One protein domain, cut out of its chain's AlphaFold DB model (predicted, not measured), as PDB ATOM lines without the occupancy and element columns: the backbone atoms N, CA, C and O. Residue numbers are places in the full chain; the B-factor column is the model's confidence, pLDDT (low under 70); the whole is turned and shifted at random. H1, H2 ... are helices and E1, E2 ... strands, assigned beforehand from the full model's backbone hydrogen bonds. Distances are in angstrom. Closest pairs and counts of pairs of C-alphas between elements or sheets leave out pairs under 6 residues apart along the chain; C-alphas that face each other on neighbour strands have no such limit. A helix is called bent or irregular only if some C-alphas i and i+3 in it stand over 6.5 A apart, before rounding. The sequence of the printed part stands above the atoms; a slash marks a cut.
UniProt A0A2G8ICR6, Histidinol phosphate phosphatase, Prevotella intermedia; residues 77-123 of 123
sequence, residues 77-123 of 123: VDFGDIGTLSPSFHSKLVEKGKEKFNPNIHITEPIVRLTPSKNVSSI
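What this domain is: This is residues 77 to 123 of the 123 residues of the protein "Histidinol phosphate phosphatase" of Prevotella intermedia (UniProt A0A2G8ICR6). Picture a long, narrow ribbon of two antiparallel strands, E1 and E2, bent along its length, with a short helix, H1, and a wide loop at one end and a second short helix, H2, at the other. Residues 95 to 100 of the loop stick out at the far end, while residues 77 to 82 fold back beside the start of E1. The printed part has 47 residues, with two named strands and two named helices in the order E1, H1, E2, H2; the sheet has the order E1 - E2, and the class is mixed, helices and strands. The whole is extended, with a radius of gyration of the C-alphas of 15.8 A, and its C-alphas span 45 by 18 by 12 A, a rod.

How they stand to each other: Begin with the sheet, where E1, residues 83 to 91, and E2, residues 107 to 116, are antiparallel neighbours with 159 degrees between their directions. At one end of the pair the C-alphas of Gly 83 and Pro 116 face each other at 4.2 A; near the other, those of Ser 91 and Ile 107 do so at 4.6 A. Look for N 84 and O 115, 2.9 A apart, and N 88 and O 111, 2.8 A apart, both within hydrogen-bond range. E1 bends by 57 degrees at residue 87, and E2 bends by 59 degrees at residue 110. Residues 77 to 78 make a short antiparallel pairing with residues 84 to 85 of E1. At the loop end is H1, residues 103 to 106; its closest C-alphas to E1 are those of His 106 and Ser 91, 5.6 A apart. At the opposite end is H2, residues 118 to 121; its closest C-alphas to E1 are those of Val 120 and Gly 83, 7.9 A apart. H1 and H2 are apart. Both helices are too short for any O i to N i+4 pair, and in each the one O i to N i+3 pair is not within range.

Where its parts are: Find C-alpha 83 at (161.331, 177.404, 220.708); from there E1 runs 23.7 A to C-alpha 91 at (175.720, 171.893, 238.701). E2 returns from C-alpha 107 to C-alpha 116 over 25.1 A. H1 and H2 have four residues each, and H2 ends at C-alpha 121, at (153.834, 172.734, 223.710).

The domain as a whole: The two C-alphas farthest apart are those of Lys 98 and Ile 123, at 45.4 A. The link from E1 to H1, 11 residues, is long, and residues 95 to 100 in it stand free; the links from H1 to E2 and from E2 to H2 are tight. The printed part has no cut and ends at residue 123, the chain's last. The mean pLDDT of the printed part is 90.3, and residue 123 is under 70.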
ATOM      1  N   VAL A  77     169.781 180.989 221.034       97.81
ATOM      2  CA  VAL A  77     169.186 181.085 219.696       97.81
ATOM      3  C   VAL A  77     167.682 180.870 219.793       97.81
ATOM      4  O   VAL A  77     167.224 179.845 220.301       97.81
ATOM      5  N   ASP A  78     166.916 181.834 219.296       96.19
ATOM      6  CA  ASP A  78     165.459 181.778 219.231       96.19
ATOM      7  C   ASP A  78     165.004 181.342 217.829       96.19
ATOM      8  O   ASP A  78     165.293 182.012 216.838       96.19
ATOM      9  N   PHE A  79     164.304 180.208 217.746       95.12
ATOM     10  CA  PHE A  79     163.690 179.683 216.521       95.12
ATOM     11  C   PHE A  79     162.205 180.077 216.401       95.12
ATOM     12  O   PHE A  79     161.436 179.422 215.692       95.12
ATOM     13  N   GLY A  80     161.778 181.119 217.118       93.56
ATOM     14  CA  GLY A  80     160.424 181.656 217.095       93.56
ATOM     15  C   GLY A  80     159.407 180.649 217.621       93.56
ATOM     16  O   GLY A  80     159.519 180.136 218.737       93.56
ATOM     17  N   ASP A  81     158.417 180.323 216.793       92.75
ATOM     18  CA  ASP A  81     157.324 179.427 217.174       92.75
ATOM     19  C   ASP A  81     157.779 178.001 217.506       92.75
ATOM     20  O   ASP A  81     157.038 177.272 218.161       92.75
ATOM     21  N   ILE A  82     158.992 177.591 217.130       93.31
ATOM     22  CA  ILE A  82     159.530 176.277 217.506       93.31
ATOM     23  C   ILE A  82     159.989 176.284 218.969       93.31
ATOM     24  O   ILE A  82     159.644 175.378 219.735       93.31
ATOM     25  N   GLY A  83     160.746 177.305 219.374       95.44
ATOM     26  CA  GLY A  83     161.331 177.404 220.708       95.44
ATOM     27  C   GLY A  83     162.768 177.914 220.713       95.44
ATOM     28  O   GLY A  83     163.272 178.418 219.715       95.44
ATOM     29  N   THR A  84     163.445 177.756 221.849       96.75
ATOM     30  CA  THR A  84     164.791 178.295 222.073       96.75
ATOM     31  C   THR A  84     165.827 177.199 222.285       96.75
ATOM     32  O   THR A  84     165.570 176.186 222.942       96.75
ATOM     33  N   LEU A  85     167.021 177.421 221.741       96.62
ATOM     34  CA  LEU A  85     168.213 176.617 221.971       96.62
ATOM     35  C   LEU A  85     169.158 177.403 222.883       96.62
ATOM     36  O   LEU A  85     169.623 178.481 222.516       96.62
ATOM     37  N   SER A  86     169.423 176.885 224.080       96.00
ATOM     38  CA  SER A  86     170.219 177.587 225.091       96.00
ATOM     39  C   SER A  86     171.382 176.726 225.590       96.00
ATOM     40  O   SER A  86     171.151 175.572 225.979       96.00
ATOM     41  N   PRO A  87     172.614 177.263 225.643       95.38
ATOM     42  CA  PRO A  87     173.716 176.619 226.342       95.38
ATOM     43  C   PRO A  87     173.443 176.626 227.847       95.38
ATOM     44  O   PRO A  87     172.883 177.567 228.412       95.38
ATOM     45  N   SER A  88     173.800 175.538 228.513       94.50
ATOM     46  CA  SER A  88     173.608 175.358 229.949       94.50
ATOM     47  C   SER A  88     174.652 174.382 230.491       94.50
ATOM     48  O   SER A  88     175.499 173.884 229.752       94.50
ATOM     49  N   PHE A  89     174.613 174.104 231.788       92.62
ATOM     50  CA  PHE A  89     175.468 173.102 232.410       92.62
ATOM     51  C   PHE A  89     174.783 172.460 233.613       92.62
ATOM     52  O   PHE A  89     173.911 173.056 234.251       92.62
ATOM     53  N   HIS A  90     175.199 171.244 233.953       90.50
ATOM     54  CA  HIS A  90     174.807 170.608 235.207       90.50
ATOM     55  C   HIS A  90     175.684 171.102 236.360       90.50
ATOM     56  O   HIS A  90     176.913 171.137 236.254       90.50
ATOM     57  N   SER A  91     175.048 171.444 237.481       92.00
ATOM     58  CA  SER A  91     175.720 171.893 238.701       92.00
ATOM     59  C   SER A  91     175.320 171.029 239.892       92.00
ATOM     60  O   SER A  91     174.142 170.701 240.063       92.00
ATOM     61  N   LYS A  92     176.295 170.661 240.723       91.00
ATOM     62  CA  LYS A  92     176.061 169.976 241.996       91.00
ATOM     63  C   LYS A  92     175.583 170.981 243.041       91.00
ATOM     64  O   LYS A  92     176.094 172.095 243.138       91.00
ATOM     65  N   LEU A  93     174.617 170.564 243.852       88.62
ATOM     66  CA  LEU A  93     174.158 171.344 244.997       88.62
ATOM     67  C   LEU A  93     175.195 171.246 246.121       88.62
ATOM     68  O   LEU A  93     175.588 170.146 246.501       88.62
ATOM     69  N   VAL A  94     175.611 172.396 246.647       91.38
ATOM     70  CA  VAL A  94     176.585 172.511 247.742       91.38
ATOM     71  C   VAL A  94     175.907 173.189 248.925       91.38
ATOM     72  O   VAL A  94     175.192 174.181 248.756       91.38
ATOM     73  N   GLU A  95     176.103 172.654 250.129       87.38
ATOM     74  CA  GLU A  95     175.469 173.188 251.332       87.38
ATOM     75  C   GLU A  95     176.128 174.512 251.751       87.38
ATOM     76  O   GLU A  95     177.310 174.575 252.109       87.38
ATOM     77  N   LYS A  96     175.344 175.594 251.701       87.62
ATOM     78  CA  LYS A  96     175.812 176.951 251.990       87.62
ATOM     79  C   LYS A  96     176.370 177.033 253.415       87.62
ATOM     80  O   LYS A  96     175.652 176.799 254.379       87.62
ATOM     81  N   GLY A  97     177.642 177.411 253.537       84.44
ATOM     82  CA  GLY A  97     178.321 177.623 254.822       84.44
ATOM     83  C   GLY A  97     179.131 176.431 255.341       84.44
ATOM     84  O   GLY A  97     179.965 176.638 256.217       84.44
ATOM     85  N   LYS A  98     178.955 175.221 254.790       85.31
ATOM     86  CA  LYS A  98     179.817 174.065 255.109       85.31
ATOM     87  C   LYS A  98     180.926 173.863 254.087       85.31
ATOM     88  O   LYS A  98     182.055 173.559 254.456       85.31
ATOM     89  N   GLU A  99     180.612 174.054 252.812       85.19
ATOM     90  CA  GLU A  99     181.553 173.858 251.714       85.19
ATOM     91  C   GLU A  99     181.557 175.092 250.804       85.19
ATOM     92  O   GLU A  99     180.519 175.701 250.525       85.19
ATOM     93  N   LYS A 100     182.752 175.498 250.360       86.88
ATOM     94  CA  LYS A 100     182.916 176.600 249.410       86.88
ATOM     95  C   LYS A 100     182.702 176.069 247.996       86.88
ATOM     96  O   LYS A 100     183.347 175.104 247.599       86.88
ATOM     97  N   PHE A 101     181.839 176.731 247.230       91.94
ATOM     98  CA  PHE A 101     181.610 176.377 245.832       91.94
ATOM     99  C   PHE A 101     182.908 176.508 245.016       91.94
ATOM    100  O   PHE A 101     183.545 177.564 245.006       91.94
ATOM    101  N   ASN A 102     183.286 175.432 244.334       90.19
ATOM    102  CA  ASN A 102     184.413 175.328 243.426       90.19
ATOM    103  C   ASN A 102     183.886 174.999 242.018       90.19
ATOM    104  O   ASN A 102     183.480 173.859 241.775       90.19
ATOM    105  N   PRO A 103     183.930 175.955 241.073       89.25
ATOM    106  CA  PRO A 103     183.442 175.752 239.710       89.25
ATOM    107  C   PRO A 103     184.036 174.523 239.013       89.25
ATOM    108  O   PRO A 103     183.310 173.828 238.319       89.25
ATOM    109  N   ASN A 104     185.307 174.189 239.261       87.75
ATOM    110  CA  ASN A 104     185.984 173.063 238.602       87.75
ATOM    111  C   ASN A 104     185.508 171.680 239.088       87.75
ATOM    112  O   ASN A 104     185.808 170.675 238.454       87.75
ATOM    113  N   ILE A 105     184.818 171.613 240.233       88.31
ATOM    114  CA  ILE A 105     184.330 170.360 240.843       88.31
ATOM    115  C   ILE A 105     182.803 170.290 240.790       88.31
ATOM    116  O   ILE A 105     182.212 169.211 240.647       88.31
ATOM    117  N   HIS A 106     182.154 171.439 240.976       91.19
ATOM    118  CA  HIS A 106     180.712 171.526 241.143       91.19
ATOM    119  C   HIS A 106     179.980 171.837 239.837       91.19
ATOM    120  O   HIS A 106     178.809 171.484 239.748       91.19
ATOM    121  N   ILE A 107     180.640 172.389 238.811       90.31
ATOM    122  CA  ILE A 107     180.124 172.402 237.432       90.31
ATOM    123  C   ILE A 107     180.621 171.133 236.743       90.31
ATOM    124  O   ILE A 107     181.805 170.817 236.796       90.31
ATOM    125  N   THR A 108     179.704 170.376 236.147       86.94
ATOM    126  CA  THR A 108     180.004 169.024 235.653       86.94
ATOM    127  C   THR A 108     180.049 168.969 234.138       86.94
ATOM    128  O   THR A 108     181.111 168.752 233.569       86.94
ATOM    129  N   GLU A 109     178.914 169.182 233.477       87.00
ATOM    130  CA  GLU A 109     178.806 168.936 232.040       87.00
ATOM    131  C   GLU A 109     178.110 170.098 231.332       87.00
ATOM    132  O   GLU A 109     176.986 170.437 231.731       87.00
ATOM    133  N   PRO A 110     178.728 170.691 230.291       88.44
ATOM    134  CA  PRO A 110     178.033 171.603 229.399       88.44
ATOM    135  C   PRO A 110     176.995 170.822 228.591       88.44
ATOM    136  O   PRO A 110     177.261 169.737 228.074       88.44
ATOM    137  N   ILE A 111     175.796 171.377 228.484       93.00
ATOM    138  CA  ILE A 111     174.678 170.787 227.754       93.00
ATOM    139  C   ILE A 111     173.984 171.850 226.913       93.00
ATOM    140  O   ILE A 111     174.041 173.041 227.209       93.00
ATOM    141  N   VAL A 112     173.258 171.405 225.892       94.62
ATOM    142  CA  VAL A 112     172.381 172.266 225.102       94.62
ATOM    143  C   VAL A 112     170.935 171.901 225.409       94.62
ATOM    144  O   VAL A 112     170.548 170.735 225.329       94.62
ATOM    145  N   ARG A 113     170.130 172.897 225.783       94.88
ATOM    146  CA  ARG A 113     168.708 172.728 226.089       94.88
ATOM    147  C   ARG A 113     167.865 173.277 224.948       94.88
ATOM    148  O   ARG A 113     167.953 174.460 224.645       94.88
ATOM    149  N   LEU A 114     167.013 172.428 224.378       94.62
ATOM    150  CA  LEU A 114     165.924 172.850 223.499       94.62
ATOM    151  C   LEU A 114     164.645 172.991 224.331       94.62
ATOM    152  O   LEU A 114     164.186 172.013 224.925       94.62
ATOM    153  N   THR A 115     164.088 174.197 224.386       95.19
ATOM    154  CA  THR A 115     162.839 174.486 225.103       95.19
ATOM    155  C   THR A 115     161.755 174.832 224.089       95.19
ATOM    156  O   THR A 115     161.900 175.845 223.407       95.19
ATOM    157  N   PRO A 116     160.683 174.027 223.956       94.75
ATOM    158  CA  PRO A 116     159.620 174.320 223.001       94.75
ATOM    159  C   PRO A 116     158.887 175.610 223.376       94.75
ATOM    160  O   PRO A 116     158.710 175.914 224.559       94.75
ATOM    161  N   SER A 117     158.431 176.353 222.370       93.38
ATOM    162  CA  SER A 117     157.557 177.507 222.592       93.38
ATOM    163  C   SER A 117     156.179 177.060 223.109       93.38
ATOM    164  O   SER A 117     155.782 175.897 222.967       93.38
ATOM    165  N   LYS A 118     155.394 178.010 223.638       89.56
ATOM    166  CA  LYS A 118     153.995 177.758 224.031       89.56
ATOM    167  C   LYS A 118     153.133 177.267 222.865       89.56
ATOM    168  O   LYS A 118     152.209 176.488 223.091       89.56
ATOM    169  N   ASN A 119     153.440 177.704 221.644       87.31
ATOM    170  CA  ASN A 119     152.676 177.356 220.450       87.31
ATOM    171  C   ASN A 119     152.819 175.864 220.124       87.31
ATOM    172  O   ASN A 119     151.831 175.208 219.815       87.31
ATOM    173  N   VAL A 120     154.021 175.299 220.286       83.12
ATOM    174  CA  VAL A 120     154.278 173.866 220.055       83.12
ATOM    175  C   VAL A 120     153.933 173.005 221.273       83.12
ATOM    176  O   VAL A 120     153.549 171.849 221.120       83.12
ATOM    177  N   SER A 121     154.052 173.531 222.496       82.25
ATOM    178  CA  SER A 121     153.834 172.734 223.710       82.25
ATOM    179  C   SER A 121     152.364 172.492 224.070       82.25
ATOM    180  O   SER A 121     152.097 171.664 224.937       82.25
ATOM    181  N   SER A 122     151.420 173.224 223.475       76.06
ATOM    182  CA  SER A 122     150.003 173.244 223.884       76.06
ATOM    183  C   SER A 122     149.115 172.285 223.069       76.06
ATOM    184  O   SER A 122     148.040 172.681 222.622       76.06
ATOM    185  N   ILE A 123     149.584 171.051 222.847       69.81
ATOM    186  CA  ILE A 123     148.894 170.011 222.052       69.81
ATOM    187  C   ILE A 123     148.044 169.048 222.883       69.81
ATOM    188  O   ILE A 123     148.406 168.779 224.052       69.81
TER     189      ILE A 123